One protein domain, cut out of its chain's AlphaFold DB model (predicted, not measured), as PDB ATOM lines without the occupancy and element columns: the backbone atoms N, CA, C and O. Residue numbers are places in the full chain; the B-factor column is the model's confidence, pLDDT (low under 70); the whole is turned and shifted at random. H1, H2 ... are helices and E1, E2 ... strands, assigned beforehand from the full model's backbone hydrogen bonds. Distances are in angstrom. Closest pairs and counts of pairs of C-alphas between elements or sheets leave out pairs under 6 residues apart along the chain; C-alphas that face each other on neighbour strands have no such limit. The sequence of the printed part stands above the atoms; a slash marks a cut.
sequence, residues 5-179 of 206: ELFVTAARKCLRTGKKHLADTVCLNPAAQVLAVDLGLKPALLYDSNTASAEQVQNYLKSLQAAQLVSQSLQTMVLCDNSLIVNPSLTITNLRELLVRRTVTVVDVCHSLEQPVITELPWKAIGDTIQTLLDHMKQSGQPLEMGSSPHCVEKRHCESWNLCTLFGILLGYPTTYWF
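AT A GLANCE: This is residues 5 to 179 of the 206 residues of the protein "C1orf74 homolog" of Esox lucius (UniProt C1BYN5). A small three-stranded sheet, E1 E3 E2, lies in the middle of the domain, with H2 and H3 over one face, H7 over the other, and H1 packed on H2 and H3. A second small sheet, E5 E4 E6, lies at the far end from H1, with H7 beside it, and H4 and H5 run side by side, opposite ways. The printed part has 175 residues, with seven named helices and six named strands, in the order H1 H2 E1 H3 E2 E3 H4 E4 E5 H5 H6 H7 E6; the class is mixed. The sheet E1 E3 E2 is antiparallel and E5 E4 E6 is mixed. The whole is compact, with a radius of gyration of the C-alphas of 17.1 A and spans of 49 by 38 by 29 A.

IN THESE COORDINATES: H1, residues 5 to 14, begins at C-alpha 5 (133.869, 213.545, 147.862). H2, residues 24 to 38, is 21.1 A long; E1 is residues 44 to 47, and H3, residues 54 to 66, is 18.1 A long. E2 is residues 75 to 79 and E3 residues 82 to 86. H4, residues 88 to 101, is 19.7 A long. E4 is residues 105 to 108, E5 residues 117 to 120, and H5, residues 127 to 139, is 18.5 A long. H6 is residues 155 to 158, H7 residues 163 to 170, and E6, residues 176 to 178, ends at C-alpha 178 (168.132, 192.922, 139.723).

HOW THE PARTS SIT: H1 touches H2, about perpendicular at 85 degrees, closest at the C-alphas of Val 8 and Cys 27, 5.2 A. H1 touches H3 at a shallow tilt of 31 degrees, opposite ways, closest at the C-alphas of Cys 14 and Tyr 60, 5.1 A. E3 has N 45 and O 85 of its pair with E1 at 2.9 A, and N 77 and O 84 of its hairpin with E2 at 2.8 A, within hydrogen-bond range. E1, H3 and E2 form a split strand-helix-strand unit, two strands running the same way with E3 between them, its crossover right-handed. H3, 8.3 A over the sheet, and H7, 10.2 A, are on opposite faces. H4 touches H5 at a shallow tilt of 28 degrees, closest at the C-alphas of Ile 92 and Leu 134, 6.3 A. E4 and E5 form a hairpin, N 106 and O 119 at 2.8 A; E4 and E6 are parallel, N 107 and O 176 at 2.8 A. H7 stands at the level of this sheet, closest to E6 at the C-alphas of Gly 168 and Thr 176, 4.9 A. H6 and H7 meet only through their link. Every O i to N i+4 pair is within hydrogen-bond range in H1, H3, H4, H5 and H7, and 9 of 11 in H2; H6 is too short for one.

THE WHOLE: The C-alphas of Ala 67 and Glu 114 are farthest apart, 51.8 A. The printed part has no cut. The link H5 to H6, residues 140 to 154, is long; its residues 151 to 152 pair in parallel with residues 77 to 78 of E2. Mean pLDDT of the printed part is 90.4, with residues 140 to 148 under 70.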
ATOM      1  N   GLU A   5     134.074 213.524 146.415       93.06
ATOM      2  CA  GLU A   5     133.869 213.545 147.862       93.06
ATOM      3  C   GLU A   5     133.782 212.148 148.486       93.06
ATOM      4  O   GLU A   5     134.242 211.959 149.614       93.06
ATOM      5  N   LEU A   6     133.243 211.149 147.774       94.81
ATOM      6  CA  LEU A   6     133.138 209.782 148.296       94.81
ATOM      7  C   LEU A   6     134.525 209.144 148.449       94.81
ATOM      8  O   LEU A   6     134.814 208.526 149.477       94.81
ATOM      9  N   PHE A   7     135.414 209.369 147.478       95.06
ATOM     10  CA  PHE A   7     136.806 208.923 147.549       95.06
ATOM     11  C   PHE A   7     137.563 209.621 148.677       95.06
ATOM     12  O   PHE A   7     138.262 208.969 149.458       95.06
ATOM     13  N   VAL A   8     137.387 210.941 148.800       95.00
ATOM     14  CA  VAL A   8     138.006 211.735 149.869       95.00
ATOM     15  C   VAL A   8     137.537 211.262 151.245       95.00
ATOM     16  O   VAL A   8     138.351 211.067 152.151       95.00
ATOM     17  N   THR A   9     136.238 211.016 151.394       95.00
ATOM     18  CA  THR A   9     135.633 210.537 152.641       95.00
ATOM     19  C   THR A   9     136.185 209.171 153.035       95.00
ATOM     20  O   THR A   9     136.612 208.993 154.178       95.00
ATOM     21  N   ALA A  10     136.252 208.222 152.096       95.62
ATOM     22  CA  ALA A  10     136.819 206.897 152.341       95.62
ATOM     23  C   ALA A  10     138.296 206.979 152.765       95.62
ATOM     24  O   ALA A  10     138.696 206.376 153.763       95.62
ATOM     25  N   ALA A  11     139.103 207.780 152.064       95.19
ATOM     26  CA  ALA A  11     140.518 207.948 152.384       95.19
ATOM     27  C   ALA A  11     140.723 208.574 153.773       95.19
ATOM     28  O   ALA A  11     141.506 208.065 154.571       95.19
ATOM     29  N   ARG A  12     139.983 209.635 154.120       93.94
ATOM     30  CA  ARG A  12     140.061 210.263 155.454       93.94
ATOM     31  C   ARG A  12     139.626 209.333 156.576       93.94
ATOM     32  O   ARG A  12     140.196 209.389 157.665       93.94
ATOM     33  N   LYS A  13     138.619 208.499 156.322       93.81
ATOM     34  CA  LYS A  13     138.106 207.534 157.294       93.81
ATOM     35  C   LYS A  13     139.111 206.416 157.564       93.81
ATOM     36  O   LYS A  13     139.303 206.052 158.719       93.81
ATOM     37  N   CYS A  14     139.734 205.878 156.518       94.75
ATOM     38  CA  CYS A  14     140.492 204.629 156.608       94.75
ATOM     39  C   CYS A  14     142.012 204.831 156.623       94.75
ATOM     40  O   CYS A  14     142.703 204.180 157.400       94.75
ATOM     41  N   LEU A  15     142.531 205.751 155.806       93.88
ATOM     42  CA  LEU A  15     143.968 205.934 155.561       93.88
ATOM     43  C   LEU A  15     144.602 207.037 156.414       93.88
ATOM     44  O   LEU A  15     145.800 207.295 156.310       93.88
ATOM     45  N   ARG A  16     143.818 207.735 157.242       89.25
ATOM     46  CA  ARG A  16     144.361 208.751 158.145       89.25
ATOM     47  C   ARG A  16     145.208 208.087 159.226       89.25
ATOM     48  O   ARG A  16     144.712 207.258 159.986       89.25
ATOM     49  N   THR A  17     146.460 208.516 159.344       82.06
ATOM     50  CA  THR A  17     147.351 208.110 160.431       82.06
ATOM     51  C   THR A  17     147.530 209.263 161.421       82.06
ATOM     52  O   THR A  17     147.850 210.400 161.065       82.06
ATOM     53  N   GLY A  18     147.241 208.999 162.697       79.38
ATOM     54  CA  GLY A  18     147.259 210.016 163.750       79.38
ATOM     55  C   GLY A  18     146.202 211.120 163.580       79.38
ATOM     56  O   GLY A  18     145.102 210.896 163.078       79.38
ATOM     57  N   LYS A  19     146.528 212.335 164.046       70.88
ATOM     58  CA  LYS A  19     145.607 213.492 164.087       70.88
ATOM     59  C   LYS A  19     145.698 214.422 162.865       70.88
ATOM     60  O   LYS A  19     144.999 215.430 162.827       70.88
ATOM     61  N   LYS A  20     146.562 214.132 161.885       74.81
ATOM     62  CA  LYS A  20     146.782 215.020 160.732       74.81
ATOM     63  C   LYS A  20     145.599 214.975 159.762       74.81
ATOM     64  O   LYS A  20     145.079 213.908 159.442       74.81
ATOM     65  N   HIS A  21     145.187 216.145 159.286       82.00
ATOM     66  CA  HIS A  21     144.191 216.268 158.229       82.00
ATOM     67  C   HIS A  21     144.808 215.879 156.877       82.00
ATOM     68  O   HIS A  21     145.888 216.359 156.534       82.00
ATOM     69  N   LEU A  22     144.123 215.031 156.104       84.19
ATOM     70  CA  LEU A  22     144.522 214.698 154.736       84.19
ATOM     71  C   LEU A  22     143.870 215.683 153.758       84.19
ATOM     72  O   LEU A  22     142.641 215.805 153.718       84.19
ATOM     73  N   ALA A  23     144.697 216.396 152.993       89.62
ATOM     74  CA  ALA A  23     144.238 217.262 151.910       89.62
ATOM     75  C   ALA A  23     143.546 216.441 150.807       89.62
ATOM     76  O   ALA A  23     143.908 215.287 150.579       89.62
ATOM     77  N   ASP A  24     142.587 217.045 150.099       89.50
ATOM     78  CA  ASP A  24     141.797 216.355 149.067       89.50
ATOM     79  C   ASP A  24     142.682 215.746 147.976       89.50
ATOM     80  O   ASP A  24     142.500 214.593 147.598       89.50
ATOM     81  N   THR A  25     143.702 216.480 147.529       88.44
ATOM     82  CA  THR A  25     144.658 216.014 146.513       88.44
ATOM     83  C   THR A  25     145.396 214.746 146.946       88.44
ATOM     84  O   THR A  25     145.576 213.833 146.144       88.44
ATOM     85  N   VAL A  26     145.765 214.651 148.226       88.75
ATOM     86  CA  VAL A  26     146.413 213.465 148.806       88.75
ATOM     87  C   VAL A  26     145.433 212.296 148.888       88.75
ATOM     88  O   VAL A  26     145.823 211.161 148.645       88.75
ATOM     89  N   CYS A  27     144.159 212.558 149.189       91.44
ATOM     90  CA  CYS A  27     143.122 211.528 149.231       91.44
ATOM     91  C   CYS A  27     142.733 210.991 147.846       91.44
ATOM     92  O   CYS A  27     142.402 209.812 147.722       91.44
ATOM     93  N   LEU A  28     142.757 211.837 146.815       93.56
ATOM     94  CA  LEU A  28     142.374 211.463 145.452       93.56
ATOM     95  C   LEU A  28     143.476 210.699 144.708       93.56
ATOM     96  O   LEU A  28     143.176 209.907 143.819       93.56
ATOM     97  N   ASN A  29     144.741 210.890 145.084       92.19
ATOM     98  CA  ASN A  29     145.870 210.209 144.452       92.19
ATOM     99  C   ASN A  29     145.775 208.665 144.513       92.19
ATOM    100  O   ASN A  29     145.801 208.030 143.457       92.19
ATOM    101  N   PRO A  30     145.574 208.026 145.690       93.44
ATOM    102  CA  PRO A  30     145.380 206.579 145.750       93.44
ATOM    103  C   PRO A  30     144.095 206.140 145.042       93.44
ATOM    104  O   PRO A  30     144.090 205.083 144.423       93.44
ATOM    105  N   ALA A  31     143.029 206.951 145.052       94.94
ATOM    106  CA  ALA A  31     141.783 206.615 144.363       94.94
ATOM    107  C   ALA A  31     141.985 206.439 142.851       94.94
ATOM    108  O   ALA A  31     141.535 205.445 142.282       94.94
ATOM    109  N   ALA A  32     142.711 207.360 142.210       94.88
ATOM    110  CA  ALA A  32     143.036 207.265 140.789       94.88
ATOM    111  C   ALA A  32     143.851 206.000 140.467       94.88
ATOM    112  O   ALA A  32     143.592 205.326 139.472       94.88
ATOM    113  N   GLN A  33     144.805 205.646 141.332       96.00
ATOM    114  CA  GLN A  33     145.620 204.443 141.164       96.00
ATOM    115  C   GLN A  33     144.811 203.155 141.359       96.00
ATOM    116  O   GLN A  33     144.961 202.223 140.574       96.00
ATOM    117  N   VAL A  34     143.926 203.097 142.362       97.06
ATOM    118  CA  VAL A  34     143.049 201.934 142.581       97.06
ATOM    119  C   VAL A  34     142.097 201.750 141.398       97.06
ATOM    120  O   VAL A  34     141.941 200.627 140.932       97.06
ATOM    121  N   LEU A  35     141.528 202.832 140.859       96.44
ATOM    122  CA  LEU A  35     140.714 202.778 139.639       96.44
ATOM    123  C   LEU A  35     141.511 202.244 138.441       96.44
ATOM    124  O   LEU A  35     140.997 201.432 137.680       96.44
ATOM    125  N   ALA A  36     142.773 202.652 138.282       96.19
ATOM    126  CA  ALA A  36     143.630 202.120 137.224       96.19
ATOM    127  C   ALA A  36     143.888 200.611 137.382       96.19
ATOM    128  O   ALA A  36     143.939 199.902 136.377       96.19
ATOM    129  N   VAL A  37     144.015 200.110 138.618       97.19
ATOM    130  CA  VAL A  37     144.119 198.664 138.890       97.19
ATOM    131  C   VAL A  37     142.805 197.945 138.590       97.19
ATOM    132  O   VAL A  37     142.814 196.884 137.969       97.19
ATOM    133  N   ASP A  38     141.673 198.535 138.972       95.88
ATOM    134  CA  ASP A  38     140.341 197.976 138.724       95.88
ATOM    135  C   ASP A  38     140.044 197.813 137.230       95.88
ATOM    136  O   ASP A  38     139.580 196.765 136.783       95.88
ATOM    137  N   LEU A  39     140.399 198.835 136.449       94.81
ATOM    138  CA  LEU A  39     140.251 198.865 134.995       94.81
ATOM    139  C   LEU A  39     141.315 198.036 134.255       94.81
ATOM    140  O   LEU A  39     141.296 197.985 133.027       94.81
ATOM    141  N   GLY A  40     142.269 197.425 134.965       93.38
ATOM    142  CA  GLY A  40     143.357 196.648 134.366       93.38
ATOM    143  C   GLY A  40     144.408 197.482 133.621       93.38
ATOM    144  O   GLY A  40     145.265 196.919 132.949       93.38
ATOM    145  N   LEU A  41     144.380 198.813 133.751       93.06
ATOM    146  CA  LEU A  41     145.396 199.718 133.195       93.06
ATOM    147  C   LEU A  41     146.724 199.624 133.958       93.06
ATOM    148  O   LEU A  41     147.783 199.944 133.421       93.06
ATOM    149  N   LYS A  42     146.662 199.205 135.225       94.38
ATOM    150  CA  LYS A  42     147.811 198.977 136.098       94.38
ATOM    151  C   LYS A  42     147.702 197.579 136.722       94.38
ATOM    152  O   LYS A  42     146.645 197.258 137.248       94.38
ATOM    153  N   PRO A  43     148.760 196.748 136.733       95.31
ATOM    154  CA  PRO A  43     148.649 195.397 137.295       95.31
ATOM    155  C   PRO A  43     148.424 195.371 138.815       95.31
ATOM    156  O   PRO A  43     147.647 194.561 139.318       95.31
ATOM    157  N   ALA A  44     149.088 196.272 139.543       97.00
ATOM    158  CA  ALA A  44     148.997 196.394 140.994       97.00
ATOM    159  C   ALA A  44     149.360 197.807 141.462       97.00
ATOM    160  O   ALA A  44     150.115 198.520 140.796       97.00
ATOM    161  N   LEU A  45     148.889 198.179 142.650       97.31
ATOM    162  CA  LEU A  45     149.287 199.387 143.371       97.31
ATOM    163  C   LEU A  45     150.042 199.000 144.643       97.31
ATOM    164  O   LEU A  45     149.449 198.381 145.516       97.31
ATOM    165  N   LEU A  46     151.300 199.420 144.777       97.06
ATOM    166  CA  LEU A  46     152.001 199.447 146.062       97.06
ATOM    167  C   LEU A  46     151.531 200.675 146.848       97.06
ATOM    168  O   LEU A  46     151.641 201.795 146.356       97.06
ATOM    169  N   TYR A  47     150.990 200.471 148.046       95.88
ATOM    170  CA  TYR A  47     150.572 201.565 148.911       95.88
ATOM    171  C   TYR A  47     151.741 202.038 149.782       95.88
ATOM    172  O   TYR A  47     152.125 201.360 150.732       95.88
ATOM    173  N   ASP A  48     152.271 203.219 149.473       92.19
ATOM    174  CA  ASP A  48     153.429 203.837 150.139       92.19
ATOM    175  C   ASP A  48     153.205 205.324 150.490       92.19
ATOM    176  O   ASP A  48     154.120 206.038 150.898       92.19
ATOM    177  N   SER A  49     151.969 205.816 150.350       89.06
ATOM    178  CA  SER A  49     151.664 207.248 150.483       89.06
ATOM    179  C   SER A  49     151.798 207.782 151.914       89.06
ATOM    180  O   SER A  49     151.975 208.984 152.114       89.06
ATOM    181  N   ASN A  50     151.653 206.918 152.920       89.69
ATOM    182  CA  ASN A  50     151.832 207.237 154.333       89.69
ATOM    183  C   ASN A  50     152.056 205.944 155.147       89.69
ATOM    184  O   ASN A  50     152.256 204.874 154.587       89.69
ATOM    185  N   THR A  51     151.999 206.036 156.476       90.50
ATOM    186  CA  THR A  51     152.240 204.913 157.400       90.50
ATOM    187  C   THR A  51     150.999 204.053 157.685       90.50
ATOM    188  O   THR A  51     150.894 203.502 158.782       90.50
ATOM    189  N   ALA A  52     149.995 204.027 156.803       93.00
ATOM    190  CA  ALA A  52     148.782 203.245 157.037       93.00
ATOM    191  C   ALA A  52     149.086 201.742 157.001       93.00
ATOM    192  O   ALA A  52     149.847 201.274 156.156       93.00
ATOM    193  N   SER A  53     148.479 200.988 157.917       93.94
ATOM    194  CA  SER A  53     148.658 199.535 157.980       93.94
ATOM    195  C   SER A  53     147.915 198.810 156.851       93.94
ATOM    196  O   SER A  53     147.007 199.362 156.222       93.94
ATOM    197  N   ALA A  54     148.239 197.534 156.638       93.88
ATOM    198  CA  ALA A  54     147.537 196.689 155.674       93.88
ATOM    199  C   ALA A  54     146.027 196.600 155.950       93.88
ATOM    200  O   ALA A  54     145.216 196.613 155.026       93.88
ATOM    201  N   GLU A  55     145.624 196.580 157.221       94.00
ATOM    202  CA  GLU A  55     144.220 196.593 157.631       94.00
ATOM    203  C   GLU A  55     143.547 197.919 157.270       94.00
ATOM    204  O   GLU A  55     142.396 197.933 156.834       94.00
ATOM    205  N   GLN A  56     144.253 199.043 157.413       95.38
ATOM    206  CA  GLN A  56     143.745 200.351 156.999       95.38
ATOM    207  C   GLN A  56     143.555 200.425 155.481       95.38
ATOM    208  O   GLN A  56     142.515 200.907 155.025       95.38
ATOM    209  N   VAL A  57     144.513 199.905 154.709       96.25
ATOM    210  CA  VAL A  57     144.421 199.803 153.243       96.25
ATOM    211  C   VAL A  57     143.261 198.888 152.832       96.25
ATOM    212  O   VAL A  57     142.451 199.261 151.986       96.25
ATOM    213  N   GLN A  58     143.090 197.745 153.500       95.12
ATOM    214  CA  GLN A  58     141.967 196.836 153.261       95.12
ATOM    215  C   GLN A  58     140.617 197.473 153.604       95.12
ATOM    216  O   GLN A  58     139.647 197.298 152.867       95.12
ATOM    217  N   ASN A  59     140.535 198.225 154.701       95.38
ATOM    218  CA  ASN A  59     139.323 198.947 155.083       95.38
ATOM    219  C   ASN A  59     138.995 200.065 154.094       95.38
ATOM    220  O   ASN A  59     137.823 200.290 153.791       95.38
ATOM    221  N   TYR A  60     140.016 200.743 153.567       96.81
ATOM    222  CA  TYR A  60     139.848 201.715 152.497       96.81
ATOM    223  C   TYR A  60     139.260 201.054 151.248       96.81
ATOM    224  O   TYR A  60     138.222 201.501 150.767       96.81
ATOM    225  N   LEU A  61     139.851 199.945 150.788       96.44
ATOM    226  CA  LEU A  61     139.357 199.202 149.631       96.44
ATOM    227  C   LEU A  61     137.909 198.726 149.831       96.44
ATOM    228  O   LEU A  61     137.064 198.974 148.973       96.44
ATOM    229  N   LYS A  62     137.591 198.159 151.004       94.75
ATOM    230  CA  LYS A  62     136.217 197.779 151.383       94.75
ATOM    231  C   LYS A  62     135.264 198.974 151.347       94.75
ATOM    232  O   LYS A  62     134.136 198.846 150.886       94.75
ATOM    233  N   SER A  63     135.703 200.145 151.811       95.75
ATOM    234  CA  SER A  63     134.884 201.360 151.773       95.75
ATOM    235  C   SER A  63     134.598 201.818 150.342       95.75
ATOM    236  O   SER A  63     133.494 202.291 150.082       95.75
ATOM    237  N   LEU A  64     135.558 201.681 149.419       96.12
ATOM    238  CA  LEU A  64     135.342 201.986 148.003       96.12
ATOM    239  C   LEU A  64     134.378 200.984 147.355       96.12
ATOM    240  O   LEU A  64     133.457 201.382 146.646       96.12
ATOM    241  N   GLN A  65     134.559 199.697 147.646       95.38
ATOM    242  CA  GLN A  65     133.721 198.597 147.170       95.38
ATOM    243  C   GLN A  65     132.270 198.716 147.654       95.38
ATOM    244  O   GLN A  65     131.340 198.589 146.861       95.38
ATOM    245  N   ALA A  66     132.060 199.016 148.938       94.19
ATOM    246  CA  ALA A  66     130.730 199.228 149.511       94.19
ATOM    247  C   ALA A  66     130.021 200.448 148.901       94.19
ATOM    248  O   ALA A  66     128.806 200.437 148.726       94.19
ATOM    249  N   ALA A  67     130.786 201.481 148.536       94.44
ATOM    250  CA  ALA A  67     130.288 202.652 147.822       94.44
ATOM    251  C   ALA A  67     130.158 202.435 146.298       94.44
ATOM    252  O   ALA A  67     129.838 203.384 145.587       94.44
ATOM    253  N   GLN A  68     130.409 201.215 145.798       94.50
ATOM    254  CA  GLN A  68     130.366 200.850 144.375       94.50
ATOM    255  C   GLN A  68     131.275 201.721 143.490       94.50
ATOM    256  O   GLN A  68     130.980 201.978 142.325       94.50
ATOM    257  N   LEU A  69     132.389 202.195 144.052       95.00
ATOM    258  CA  LEU A  69     133.370 203.019 143.342       95.00
ATOM    259  C   LEU A  69     134.379 202.185 142.550       95.00
ATOM    260  O   LEU A  69     134.982 202.703 141.616       95.00
ATOM    261  N   VAL A  70     134.578 200.928 142.953       95.44
ATOM    262  CA  VAL A  70     135.479 199.941 142.336       95.44
ATOM    263  C   VAL A  70     134.858 198.545 142.438       95.44
ATOM    264  O   VAL A  70     133.976 198.315 143.274       95.44
ATOM    265  N   SER A  71     135.322 197.606 141.616       92.56
ATOM    266  CA  SER A  71     134.855 196.220 141.614       92.56
ATOM    267  C   SER A  71     135.169 195.472 142.917       92.56
ATOM    268  O   SER A  71     136.168 195.705 143.606       92.56
ATOM    269  N   GLN A  72     134.343 194.463 143.204       90.06
ATOM    270  CA  GLN A  72     134.575 193.482 144.271       90.06
ATOM    271  C   GLN A  72     135.734 192.518 143.953       90.06
ATOM    272  O   GLN A  72     136.136 191.735 144.807       90.06
ATOM    273  N   SER A  73     136.282 192.561 142.734       89.88
ATOM    274  CA  SER A  73     137.413 191.718 142.326       89.88
ATOM    275  C   SER A  73     138.757 192.162 142.900       89.88
ATOM    276  O   SER A  73     139.718 191.402 142.825       89.88
ATOM    277  N   LEU A  74     138.860 193.377 143.441       93.69
ATOM    278  CA  LEU A  74     140.104 193.864 144.034       93.69
ATOM    279  C   LEU A  74     140.348 193.284 145.430       93.69
ATOM    280  O   LEU A  74     139.425 193.152 146.236       93.69
ATOM    281  N   GLN A  75     141.615 193.009 145.737       92.56
ATOM    282  CA  GLN A  75     142.061 192.495 147.031       92.56
ATOM    283  C   GLN A  75     143.296 193.244 147.533       92.56
ATOM    284  O   GLN A  75     144.111 193.715 146.737       92.56
ATOM    285  N   THR A  76     143.451 193.313 148.860       94.56
ATOM    286  CA  THR A  76     144.704 193.759 149.483       94.56
ATOM    287  C   THR A  76     145.578 192.544 149.754       94.56
ATOM    288  O   THR A  76     145.157 191.610 150.438       94.56
ATOM    289  N   MET A  77     146.798 192.570 149.238       93.50
ATOM    290  CA  MET A  77     147.833 191.573 149.467       93.50
ATOM    291  C   MET A  77     148.956 192.196 150.288       93.50
ATOM    292  O   MET A  77     149.368 193.320 150.020       93.50
ATOM    293  N   VAL A  78     149.477 191.467 151.267       93.75
ATOM    294  CA  VAL A  78     150.662 191.862 152.024       93.75
ATOM    295  C   VAL A  78     151.828 191.003 151.578       93.75
ATOM    296  O   VAL A  78     151.796 189.780 151.716       93.75
ATOM    297  N   LEU A  79     152.864 191.655 151.067       93.31
ATOM    298  CA  LEU A  79     154.110 191.027 150.655       93.31
ATOM    299  C   LEU A  79     155.255 191.704 151.405       93.31
ATOM    300  O   LEU A  79     155.554 192.870 151.163       93.31
ATOM    301  N   CYS A  80     155.896 190.975 152.320       89.62
ATOM    302  CA  CYS A  80     157.075 191.455 153.052       89.62
ATOM    303  C   CYS A  80     156.824 192.804 153.750       89.62
ATOM    304  O   CYS A  80     157.551 193.766 153.527       89.62
ATOM    305  N   ASP A  81     155.736 192.890 154.523       89.94
ATOM    306  CA  ASP A  81     155.269 194.101 155.222       89.94
ATOM    307  C   ASP A  81     154.822 195.268 154.315       89.94
ATOM    308  O   ASP A  81     154.439 196.326 154.809       89.94
ATOM    309  N   ASN A  82     154.785 195.069 152.996       94.00
ATOM    310  CA  ASN A  82     154.267 196.046 152.044       94.00
ATOM    311  C   ASN A  82     152.847 195.682 151.613       94.00
ATOM    312  O   ASN A  82     152.554 194.522 151.321       94.00
ATOM    313  N   SER A  83     151.971 196.683 151.537       95.69
ATOM    314  CA  SER A  83     150.580 196.496 151.115       95.69
ATOM    315  C   SER A  83     150.434 196.762 149.623       95.69
ATOM    316  O   SER A  83     150.729 197.860 149.156       95.69
ATOM    317  N   LEU A  84     149.933 195.777 148.883       96.75
ATOM    318  CA  LEU A  84     149.529 195.922 147.494       96.75
ATOM    319  C   LEU A  84     148.013 195.833 147.355       96.75
ATOM    320  O   LEU A  84     147.374 195.009 148.003       96.75
ATOM    321  N   ILE A  85     147.444 196.624 146.453       96.88
ATOM    322  CA  ILE A  85     146.092 196.410 145.932       96.88
ATOM    323  C   ILE A  85     146.229 195.780 144.551       96.88
ATOM    324  O   ILE A  85     146.893 196.337 143.673       96.88
ATOM    325  N   VAL A  86     145.610 194.616 144.371       95.56
ATOM    326  CA  VAL A  86     145.710 193.804 143.154       95.56
ATOM    327  C   VAL A  86     144.332 193.376 142.670       95.56
ATOM    328  O   VAL A  86     143.410 193.195 143.466       95.56
ATOM    329  N   ASN A  87     144.212 193.140 141.366       94.06
ATOM    330  CA  ASN A  87     143.180 192.263 140.825       94.06
ATOM    331  C   ASN A  87     143.780 190.847 140.727       94.06
ATOM    332  O   ASN A  87     144.654 190.629 139.877       94.06
ATOM    333  N   PRO A  88     143.377 189.878 141.571       92.00
ATOM    334  CA  PRO A  88     144.005 188.560 141.609       92.00
ATOM    335  C   PRO A  88     143.902 187.810 140.285       92.00
ATOM    336  O   PRO A  88     144.877 187.196 139.865       92.00
ATOM    337  N   SER A  89     142.759 187.886 139.597       91.50
ATOM    338  CA  SER A  89     142.557 187.203 138.316       91.50
ATOM    339  C   SER A  89     143.508 187.730 137.244       91.50
ATOM    340  O   SER A  89     144.166 186.936 136.575       91.50
ATOM    341  N   LEU A  90     143.639 189.056 137.124       93.25
ATOM    342  CA  LEU A  90     144.586 189.669 136.187       93.25
ATOM    343  C   LEU A  90     146.038 189.387 136.584       93.25
ATOM    344  O   LEU A  90     146.856 189.054 135.733       93.25
ATOM    345  N   THR A  91     146.351 189.444 137.880       93.88
ATOM    346  CA  THR A  91     147.702 189.157 138.382       93.88
ATOM    347  C   THR A  91     148.107 187.716 138.071       93.88
ATOM    348  O   THR A  91     149.186 187.482 137.538       93.88
ATOM    349  N   ILE A  92     147.225 186.745 138.325       94.00
ATOM    350  CA  ILE A  92     147.438 185.329 137.996       94.00
ATOM    351  C   ILE A  92     147.682 185.145 136.494       94.00
ATOM    352  O   ILE A  92     148.574 184.383 136.116       94.00
ATOM    353  N   THR A  93     146.915 185.825 135.638       94.19
ATOM    354  CA  THR A  93     147.112 185.789 134.181       94.19
ATOM    355  C   THR A  93     148.480 186.348 133.794       94.19
ATOM    356  O   THR A  93     149.245 185.645 133.140       94.19
ATOM    357  N   ASN A  94     148.844 187.534 134.287       93.81
ATOM    358  CA  ASN A  94     150.132 188.170 133.991       93.81
ATOM    359  C   ASN A  94     151.321 187.306 134.446       93.81
ATOM    360  O   ASN A  94     152.296 187.138 133.714       93.81
ATOM    361  N   LEU A  95     151.242 186.709 135.642       94.69
ATOM    362  CA  LEU A  95     152.286 185.808 136.140       94.69
ATOM    363  C   LEU A  95     152.379 184.528 135.294       94.69
ATOM    364  O   LEU A  95     153.481 184.066 135.014       94.69
ATOM    365  N   ARG A  96     151.251 183.967 134.836       95.00
ATOM    366  CA  ARG A  96     151.247 182.810 133.921       95.00
ATOM    367  C   ARG A  96     151.873 183.135 132.572       95.00
ATOM    368  O   ARG A  96     152.671 182.344 132.081       95.00
ATOM    369  N   GLU A  97     151.541 184.280 131.989       94.31
ATOM    370  CA  GLU A  97     152.164 184.734 130.743       94.31
ATOM    371  C   GLU A  97     153.676 184.879 130.911       94.31
ATOM    372  O   GLU A  97     154.441 184.433 130.053       94.31
ATOM    373  N   LEU A  98     154.123 185.396 132.058       94.00
ATOM    374  CA  LEU A  98     155.542 185.478 132.371       94.00
ATOM    375  C   LEU A  98     156.207 184.093 132.480       94.00
ATOM    376  O   LEU A  98     157.301 183.911 131.948       94.00
ATOM    377  N   LEU A  99     155.544 183.106 133.099       93.00
ATOM    378  CA  LEU A  99     156.028 181.716 133.163       93.00
ATOM    379  C   LEU A  99     156.159 181.063 131.771       93.00
ATOM    380  O   LEU A  99     157.018 180.197 131.583       93.00
ATOM    381  N   VAL A 100     155.312 181.449 130.808       93.81
ATOM    382  CA  VAL A 100     155.388 180.970 129.414       93.81
ATOM    383  C   VAL A 100     156.506 181.683 128.661       93.81
ATOM    384  O   VAL A 100     157.322 181.028 128.014       93.81
ATOM    385  N   ARG A 101     156.573 183.013 128.771       92.81
ATOM    386  CA  ARG A 101     157.567 183.852 128.091       92.81
ATOM    387  C   ARG A 101     158.991 183.570 128.577       92.81
ATOM    388  O   ARG A 101     159.916 183.609 127.776       92.81
ATOM    389  N   ARG A 102     159.164 183.292 129.876       91.81
ATOM    390  CA  ARG A 102     160.446 182.983 130.540       91.81
ATOM    391  C   ARG A 102     161.548 184.025 130.344       91.81
ATOM    392  O   ARG A 102     162.726 183.698 130.462       91.81
ATOM    393  N   THR A 103     161.183 185.276 130.076       90.50
ATOM    394  CA  THR A 103     162.144 186.375 129.951       90.50
ATOM    395  C   THR A 103     161.688 187.581 130.756       90.50
ATOM    396  O   THR A 103     160.526 187.986 130.707       90.50
ATOM    397  N   VAL A 104     162.626 188.154 131.507       94.12
ATOM    398  CA  VAL A 104     162.463 189.409 132.245       94.12
ATOM    399  C   VAL A 104     163.648 190.284 131.873       94.12
ATOM    400  O   VAL A 104     164.794 189.899 132.096       94.12
ATOM    401  N   THR A 105     163.373 191.452 131.305       96.12
ATOM    402  CA  THR A 105     164.406 192.467 131.101       96.12
ATOM    403  C   THR A 105     164.674 193.141 132.436       96.12
ATOM    404  O   THR A 105     163.742 193.582 133.119       96.12
ATOM    405  N   VAL A 106     165.943 193.216 132.814       96.88
ATOM    406  CA  VAL A 106     166.371 193.793 134.084       96.88
ATOM    407  C   VAL A 106     167.440 194.847 133.879       96.88
ATOM    408  O   VAL A 106     168.191 194.812 132.909       96.88
ATOM    409  N   VAL A 107     167.509 195.779 134.821       96.81
ATOM    410  CA  VAL A 107     168.695 196.591 135.052       96.81
ATOM    411  C   VAL A 107     169.514 195.873 136.124       96.81
ATOM    412  O   VAL A 107     169.134 195.869 137.296       96.81
ATOM    413  N   ASP A 108     170.595 195.222 135.710       95.94
ATOM    414  CA  ASP A 108     171.566 194.606 136.607       95.94
ATOM    415  C   ASP A 108     172.350 195.701 137.329       95.94
ATOM    416  O   ASP A 108     172.976 196.560 136.701       95.94
ATOM    417  N   VAL A 109     172.268 195.677 138.656       95.81
ATOM    418  CA  VAL A 109     172.924 196.627 139.556       95.81
ATOM    419  C   VAL A 109     173.877 195.929 140.524       95.81
ATOM    420  O   VAL A 109     174.173 196.469 141.588       95.81
ATOM    421  N   CYS A 110     174.361 194.724 140.199       94.75
ATOM    422  CA  CYS A 110     175.323 194.003 141.034       94.75
ATOM    423  C   CYS A 110     176.515 194.887 141.441       94.75
ATOM    424  O   CYS A 110     177.073 195.614 140.623       94.75
ATOM    425  N   HIS A 111     176.948 194.776 142.701       93.88
ATOM    426  CA  HIS A 111     178.069 195.547 143.266       93.88
ATOM    427  C   HIS A 111     179.387 195.444 142.479       93.88
ATOM    428  O   HIS A 111     180.217 196.340 142.556       93.88
ATOM    429  N   SER A 112     179.595 194.354 141.737       93.31
ATOM    430  CA  SER A 112     180.791 194.137 140.918       93.31
ATOM    431  C   SER A 112     180.808 194.952 139.620       93.31
ATOM    432  O   SER A 112     181.802 194.916 138.901       93.31
ATOM    433  N   LEU A 113     179.701 195.613 139.272       94.62
ATOM    434  CA  LEU A 113     179.590 196.447 138.080       94.62
ATOM    435  C   LEU A 113     180.023 197.882 138.389       94.62
ATOM    436  O   LEU A 113     179.689 198.425 139.436       94.62
ATOM    437  N   GLU A 114     180.697 198.527 137.438       93.56
ATOM    438  CA  GLU A 114     181.015 199.959 137.537       93.56
ATOM    439  C   GLU A 114     179.772 200.844 137.347       93.56
ATOM    440  O   GLU A 114     179.691 201.936 137.900       93.56
ATOM    441  N   GLN A 115     178.797 200.373 136.565       94.12
ATOM    442  CA  GLN A 115     177.542 201.068 136.280       94.12
ATOM    443  C   GLN A 115     176.414 200.064 135.982       94.12
ATOM    444  O   GLN A 115     176.706 198.922 135.616       94.12
ATOM    445  N   PRO A 116     175.135 200.463 136.101       95.31
ATOM    446  CA  PRO A 116     174.005 199.593 135.786       95.31
ATOM    447  C   PRO A 116     174.000 199.142 134.324       95.31
ATOM    448  O   PRO A 116     174.280 199.938 133.425       95.31
ATOM    449  N   VAL A 117     173.609 197.893 134.070       96.69
ATOM    450  CA  VAL A 117     173.537 197.330 132.713       96.69
ATOM    451  C   VAL A 117     172.161 196.733 132.451       96.69
ATOM    452  O   VAL A 117     171.637 195.979 133.263       96.69
ATOM    453  N   ILE A 118     171.567 197.041 131.298       97.12
ATOM    454  CA  ILE A 118     170.325 196.387 130.868       97.12
ATOM    455  C   ILE A 118     170.668 195.010 130.300       97.12
ATOM    456  O   ILE A 118     171.473 194.898 129.378       97.12
ATOM    457  N   THR A 119     170.044 193.969 130.838       95.75
ATOM    458  CA  THR A 119     170.262 192.581 130.425       95.75
ATOM    459  C   THR A 119     168.985 191.754 130.574       95.75
ATOM    460  O   THR A 119     167.960 192.233 131.066       95.75
ATOM    461  N   GLU A 120     169.022 190.500 130.137       94.62
ATOM    462  CA  GLU A 120     167.966 189.530 130.406       94.62
ATOM    463  C   GLU A 120     168.310 188.702 131.639       94.62
ATOM    464  O   GLU A 120     169.398 188.136 131.758       94.62
ATOM    465  N   LEU A 121     167.357 188.610 132.563       91.44
ATOM    466  CA  LEU A 121     167.525 187.802 133.757       91.44
ATOM    467  C   LEU A 121     167.453 186.312 133.401       91.44
ATOM    468  O   LEU A 121     166.450 185.885 132.816       91.44
ATOM    469  N   PRO A 122     168.435 185.480 133.806       85.50
ATOM    470  CA  PRO A 122     168.313 184.041 133.656       85.50
ATOM    471  C   PRO A 122     167.052 183.548 134.366       85.50
ATOM    472  O   PRO A 122     166.897 183.747 135.568       85.50
ATOM    473  N   TRP A 123     166.162 182.860 133.645       89.38
ATOM    474  CA  TRP A 123     164.862 182.447 134.186       89.38
ATOM    475  C   TRP A 123     164.959 181.672 135.509       89.38
ATOM    476  O   TRP A 123     164.133 181.858 136.398       89.38
ATOM    477  N   LYS A 124     166.010 180.860 135.684       87.56
ATOM    478  CA  LYS A 124     166.280 180.120 136.930       87.56
ATOM    479  C   LYS A 124     166.404 181.019 138.168       87.56
ATOM    480  O   LYS A 124     166.174 180.540 139.267       87.56
ATOM    481  N   ALA A 125     166.752 182.295 138.004       87.19
ATOM    482  CA  ALA A 125     166.906 183.241 139.106       87.19
ATOM    483  C   ALA A 125     165.569 183.778 139.648       87.19
ATOM    484  O   ALA A 125     165.555 184.365 140.725       87.19
ATOM    485  N   ILE A 126     164.459 183.618 138.913       91.81
ATOM    486  CA  ILE A 126     163.153 184.181 139.303       91.81
ATOM    487  C   ILE A 126     161.977 183.215 139.127       91.81
ATOM    488  O   ILE A 126     160.937 183.399 139.751       91.81
ATOM    489  N   GLY A 127     162.118 182.175 138.302       92.75
ATOM    490  CA  GLY A 127     161.023 181.275 137.940       92.75
ATOM    491  C   GLY A 127     160.357 180.615 139.147       92.75
ATOM    492  O   GLY A 127     159.131 180.624 139.238       92.75
ATOM    493  N   ASP A 128     161.152 180.134 140.104       92.19
ATOM    494  CA  ASP A 128     160.645 179.500 141.327       92.19
ATOM    495  C   ASP A 128     159.903 180.500 142.225       92.19
ATOM    496  O   ASP A 128     158.863 180.170 142.797       92.19
ATOM    497  N   THR A 129     160.377 181.749 142.297       93.62
ATOM    498  CA  THR A 129     159.684 182.847 142.988       93.62
ATOM    499  C   THR A 129     158.321 183.124 142.355       93.62
ATOM    500  O   THR A 129     157.319 183.173 143.068       93.62
ATOM    501  N   ILE A 130     158.255 183.251 141.023       95.06
ATOM    502  CA  ILE A 130     156.991 183.494 140.307       95.06
ATOM    503  C   ILE A 130     156.022 182.328 140.497       95.06
ATOM    504  O   ILE A 130     154.839 182.551 140.756       95.06
ATOM    505  N   GLN A 131     156.512 181.092 140.406       94.25
ATOM    506  CA  GLN A 131     155.698 179.898 140.599       94.25
ATOM    507  C   GLN A 131     155.153 179.819 142.031       94.25
ATOM    508  O   GLN A 131     153.955 179.621 142.223       94.25
ATOM    509  N   THR A 132     156.003 180.059 143.031       92.88
ATOM    510  CA  THR A 132     155.602 180.047 144.444       92.88
ATOM    511  C   THR A 132     154.550 181.117 144.732       92.88
ATOM    512  O   THR A 132     153.552 180.829 145.393       92.88
ATOM    513  N   LEU A 133     154.729 182.340 144.218       92.56
ATOM    514  CA  LEU A 133     153.736 183.406 144.369       92.56
ATOM    515  C   LEU A 133     152.413 183.046 143.685       92.56
ATOM    516  O   LEU A 133     151.344 183.225 144.265       92.56
ATOM    517  N   LEU A 134     152.474 182.497 142.470       92.44
ATOM    518  CA  LEU A 134     151.291 182.060 141.739       92.44
ATOM    519  C   LEU A 134     150.499 181.003 142.521       92.44
ATOM    520  O   LEU A 134     149.267 181.040 142.534       92.44
ATOM    521  N   ASP A 135     151.186 180.066 143.167       90.38
ATOM    522  CA  ASP A 135     150.539 179.017 143.947       90.38
ATOM    523  C   ASP A 135     149.909 179.565 145.236       90.38
ATOM    524  O   ASP A 135     148.779 179.186 145.548       90.38
ATOM    525  N   HIS A 136     150.540 180.546 145.896       87.44
ATOM    526  CA  HIS A 136     149.921 181.287 147.007       87.44
ATOM    527  C   HIS A 136     148.621 181.980 146.575       87.44
ATOM    528  O   HIS A 136     147.584 181.815 147.217       87.44
ATOM    529  N   MET A 137     148.645 182.687 145.440       85.81
ATOM    530  CA  MET A 137     147.475 183.416 144.934       85.81
ATOM    531  C   MET A 137     146.320 182.500 144.506       85.81
ATOM    532  O   MET A 137     145.154 182.884 144.580       85.81
ATOM    533  N   LYS A 138     146.616 181.283 144.032       84.38
ATOM    534  CA  LYS A 138     145.576 180.295 143.703       84.38
ATOM    535  C   LYS A 138     144.943 179.704 144.954       84.38
ATOM    536  O   LYS A 138     143.732 179.508 144.976       84.38
ATOM    537  N   GLN A 139     145.747 179.421 145.978       77.44
ATOM    538  CA  GLN A 139     145.256 178.893 147.251       77.44
ATOM    539  C   GLN A 139     144.358 179.909 147.968       77.44
ATOM    540  O   GLN A 139     143.382 179.520 148.604       77.44
ATOM    541  N   SER A 140     144.622 181.207 147.795       66.25
ATOM    542  CA  SER A 140     143.778 182.289 148.311       66.25
ATOM    543  C   SER A 140     142.573 182.637 147.435       66.25
ATOM    544  O   SER A 140     141.754 183.458 147.836       66.25
ATOM    545  N   GLY A 141     142.459 182.051 146.238       55.50
ATOM    546  CA  GLY A 141     141.439 182.368 145.231       55.50
ATOM    547  C   GLY A 141     140.035 181.828 145.521       55.50
ATOM    548  O   GLY A 141     139.175 181.890 144.642       55.50
ATOM    549  N   GLN A 142     139.781 181.293 146.719       54.47
ATOM    550  CA  GLN A 142     138.408 181.064 147.167       54.47
ATOM    551  C   GLN A 142     137.740 182.421 147.433       54.47
ATOM    552  O   GLN A 142     138.435 183.347 147.853       54.47
ATOM    553  N   PRO A 143     136.429 182.584 147.170       51.47
ATOM    554  CA  PRO A 143     135.746 183.853 147.388       51.47
ATOM    555  C   PRO A 143     135.932 184.273 148.846       51.47
ATOM    556  O   PRO A 143     135.356 183.674 149.752       51.47
ATOM    557  N   LEU A 144     136.793 185.263 149.068       52.62
ATOM    558  CA  LEU A 144     136.981 185.857 150.379       52.62
ATOM    559  C   LEU A 144     135.642 186.484 150.751       52.62
ATOM    560  O   LEU A 144     135.162 187.389 150.063       52.62
ATOM    561  N   GLU A 145     135.012 185.957 151.796       51.94
ATOM    562  CA  GLU A 145     133.792 186.544 152.319       51.94
ATOM    563  C   GLU A 145     134.015 188.025 152.634       51.94
ATOM    564  O   GLU A 145     135.125 188.473 152.950       51.94
ATOM    565  N   MET A 146     132.935 188.797 152.546       45.12
ATOM    566  CA  MET A 146     132.922 190.226 152.831       45.12
ATOM    567  C   MET A 146     133.308 190.454 154.308       45.12
ATOM    568  O   MET A 146     132.467 190.497 155.195       45.12
ATOM    569  N   GLY A 147     134.609 190.518 154.595       50.78
ATOM    570  CA  GLY A 147     135.100 190.391 155.968       50.78
ATOM    571  C   GLY A 147     136.554 189.948 156.088       50.78
ATOM    572  O   GLY A 147     137.202 190.340 157.053       50.78
ATOM    573  N   SER A 148     137.109 189.256 155.091       66.19
ATOM    574  CA  SER A 148     138.455 188.683 155.188       66.19
ATOM    575  C   SER A 148     139.563 189.711 155.454       66.19
ATOM    576  O   SER A 148     139.482 190.881 155.049       66.19
ATOM    577  N   SER A 149     140.576 189.252 156.190       76.75
ATOM    578  CA  SER A 149     141.852 189.930 156.425       76.75
ATOM    579  C   SER A 149     142.628 190.106 155.112       76.75
ATOM    580  O   SER A 149     142.352 189.380 154.153       76.75
ATOM    581  N   PRO A 150     143.611 191.025 155.055       81.44
ATOM    582  CA  PRO A 150     144.538 191.090 153.928       81.44
ATOM    583  C   PRO A 150     145.141 189.710 153.628       81.44
ATOM    584  O   PRO A 150     145.417 188.935 154.550       81.44
ATOM    585  N   HIS A 151     145.346 189.393 152.349       85.44
ATOM    586  CA  HIS A 151     146.014 188.152 151.966       85.44
ATOM    587  C   HIS A 151     147.520 188.291 152.203       85.44
ATOM    588  O   HIS A 151     148.197 189.016 151.477       85.44
ATOM    589  N   CYS A 152     148.047 187.618 153.222       87.25
ATOM    590  CA  CYS A 152     149.455 187.725 153.597       87.25
ATOM    591  C   CYS A 152     150.291 186.604 152.978       87.25
ATOM    592  O   CYS A 152     150.022 185.426 153.207       87.25
ATOM    593  N   VAL A 153     151.350 186.978 152.262       86.44
ATOM    594  CA  VAL A 153     152.430 186.064 151.879       86.44
ATOM    595  C   VAL A 153     153.384 185.923 153.065       86.44
ATOM    596  O   VAL A 153     153.777 186.916 153.683       86.44
ATOM    597  N   GLU A 154     153.748 184.690 153.414       84.12
ATOM    598  CA  GLU A 154     154.569 184.425 154.597       84.12
ATOM    599  C   GLU A 154     155.979 185.024 154.468       84.12
ATOM    600  O   GLU A 154     156.651 184.874 153.445       84.12
ATOM    601  N   LYS A 155     156.471 185.638 155.553       84.25
ATOM    602  CA  LYS A 155     157.759 186.356 155.564       84.25
ATOM    603  C   LYS A 155     158.961 185.491 155.184       84.25
ATOM    604  O   LYS A 155     159.876 185.995 154.547       84.25
ATOM    605  N   ARG A 156     158.942 184.189 155.495       85.00
ATOM    606  CA  ARG A 156     160.034 183.264 155.137       85.00
ATOM    607  C   ARG A 156     160.319 183.223 153.633       85.00
ATOM    608  O   ARG A 156     161.453 183.009 153.229       85.00
ATOM    609  N   HIS A 157     159.302 183.441 152.798       82.75
ATOM    610  CA  HIS A 157     159.491 183.481 151.351       82.75
ATOM    611  C   HIS A 157     160.263 184.736 150.930       82.75
ATOM    612  O   HIS A 157     161.177 184.649 150.110       82.75
ATOM    613  N   CYS A 158     159.960 185.871 151.561       82.94
ATOM    614  CA  CYS A 158     160.575 187.164 151.284       82.94
ATOM    615  C   CYS A 158     162.094 187.185 151.454       82.94
ATOM    616  O   CYS A 158     162.770 187.850 150.680       82.94
ATOM    617  N   GLU A 159     162.627 186.455 152.435       83.62
ATOM    618  CA  GLU A 159     164.068 186.422 152.736       83.62
ATOM    619  C   GLU A 159     164.899 185.829 151.589       83.62
ATOM    620  O   GLU A 159     166.076 186.144 151.441       83.62
ATOM    621  N   SER A 160     164.280 184.987 150.757       84.19
ATOM    622  CA  SER A 160     164.942 184.317 149.633       84.19
ATOM    623  C   SER A 160     164.704 184.995 148.281       84.19
ATOM    624  O   SER A 160     165.348 184.654 147.290       84.19
ATOM    625  N   TRP A 161     163.760 185.934 148.205       91.31
ATOM    626  CA  TRP A 161     163.312 186.519 146.944       91.31
ATOM    627  C   TRP A 161     164.027 187.826 146.653       91.31
ATOM    628  O   TRP A 161     164.244 188.634 147.553       91.31
ATOM    629  N   ASN A 162     164.355 188.087 145.384       92.38
ATOM    630  CA  ASN A 162     164.769 189.432 144.987       92.38
ATOM    631  C   ASN A 162     163.528 190.325 144.942       92.38
ATOM    632  O   ASN A 162     162.820 190.383 143.934       92.38
ATOM    633  N   LEU A 163     163.246 190.984 146.068       91.94
ATOM    634  CA  LEU A 163     162.052 191.807 146.229       91.94
ATOM    635  C   LEU A 163     162.033 192.975 145.246       91.94
ATOM    636  O   LEU A 163     160.977 193.265 144.695       91.94
ATOM    637  N   CYS A 164     163.180 193.593 144.950       90.56
ATOM    638  CA  CYS A 164     163.265 194.658 143.950       90.56
ATOM    639  C   CYS A 164     162.767 194.171 142.583       90.56
ATOM    640  O   CYS A 164     161.889 194.796 141.983       90.56
ATOM    641  N   THR A 165     163.260 193.012 142.135       95.06
ATOM    642  CA  THR A 165     162.819 192.383 140.886       95.06
ATOM    643  C   THR A 165     161.325 192.066 140.933       95.06
ATOM    644  O   THR A 165     160.587 192.452 140.024       95.06
ATOM    645  N   LEU A 166     160.872 191.415 142.008       95.44
ATOM    646  CA  LEU A 166     159.493 190.954 142.163       95.44
ATOM    647  C   LEU A 166     158.478 192.103 142.208       95.44
ATOM    648  O   LEU A 166     157.482 192.055 141.490       95.44
ATOM    649  N   PHE A 167     158.730 193.153 142.995       96.00
ATOM    650  CA  PHE A 167     157.877 194.343 143.013       96.00
ATOM    651  C   PHE A 167     157.829 195.000 141.638       96.00
ATOM    652  O   PHE A 167     156.754 195.397 141.198       96.00
ATOM    653  N   GLY A 168     158.960 195.070 140.929       96.06
ATOM    654  CA  GLY A 168     158.980 195.624 139.582       96.06
ATOM    655  C   GLY A 168     158.060 194.871 138.616       96.06
ATOM    656  O   GLY A 168     157.277 195.492 137.896       96.06
ATOM    657  N   ILE A 169     158.092 193.536 138.674       95.69
ATOM    658  CA  ILE A 169     157.204 192.659 137.900       95.69
ATOM    659  C   ILE A 169     155.738 192.891 138.288       95.69
ATOM    660  O   ILE A 169     154.905 193.137 137.418       95.69
ATOM    661  N   LEU A 170     155.416 192.858 139.585       96.19
ATOM    662  CA  LEU A 170     154.041 193.004 140.076       96.19
ATOM    663  C   LEU A 170     153.438 194.374 139.768       96.19
ATOM    664  O   LEU A 170     152.244 194.475 139.508       96.19
ATOM    665  N   LEU A 171     154.249 195.430 139.773       95.88
ATOM    666  CA  LEU A 171     153.806 196.789 139.468       95.88
ATOM    667  C   LEU A 171     153.697 197.068 137.963       95.88
ATOM    668  O   LEU A 171     153.173 198.123 137.592       95.88
ATOM    669  N   GLY A 172     154.148 196.131 137.121       94.25
ATOM    670  CA  GLY A 172     154.091 196.229 135.664       94.25
ATOM    671  C   GLY A 172     155.198 197.077 135.048       94.25
ATOM    672  O   GLY A 172     154.988 197.648 133.980       94.25
ATOM    673  N   TYR A 173     156.354 197.210 135.705       93.69
ATOM    674  CA  TYR A 173     157.470 197.930 135.100       93.69
ATOM    675  C   TYR A 173     158.028 197.150 133.898       93.69
ATOM    676  O   TYR A 173     158.230 195.938 133.994       93.69
ATOM    677  N   PRO A 174     158.330 197.831 132.776       91.44
ATOM    678  CA  PRO A 174     158.871 197.179 131.581       91.44
ATOM    679  C   PRO A 174     160.288 196.629 131.800       91.44
ATOM    680  O   PRO A 174     160.725 195.714 131.107       91.44
ATOM    681  N   THR A 175     161.017 197.195 132.761       94.62
ATOM    682  CA  THR A 175     162.337 196.744 133.193       94.62
ATOM    683  C   THR A 175     162.423 196.921 134.702       94.62
ATOM    684  O   THR A 175     161.973 197.940 135.226       94.62
ATOM    685  N   THR A 176     162.971 195.932 135.402       95.12
ATOM    686  CA  THR A 176     163.084 195.944 136.868       95.12
ATOM    687  C   THR A 176     164.535 195.837 137.320       95.12
ATOM    688  O   THR A 176     165.373 195.328 136.582       95.12
ATOM    689  N   TYR A 177     164.854 196.304 138.524       95.06
ATOM    690  CA  TYR A 177     166.192 196.122 139.078       95.06
ATOM    691  C   TYR A 177     166.437 194.668 139.465       95.06
ATOM    692  O   TYR A 177     165.546 193.983 139.974       95.06
ATOM    693  N   TRP A 178     167.670 194.221 139.267       95.19
ATOM    694  CA  TRP A 178     168.132 192.922 139.723       95.19
ATOM    695  C   TRP A 178     169.551 193.005 140.278       95.19
ATOM    696  O   TRP A 178     170.377 193.777 139.804       95.19
ATOM    697  N   PHE A 179     169.816 192.186 141.288       93.12
ATOM    698  CA  PHE A 179     171.145 191.949 141.829       93.12
ATOM    699  C   PHE A 179     171.205 190.543 142.427       93.12
ATOM    700  O   PHE A 179     170.192 189.983 142.870       93.12
TER     701      PHE A 179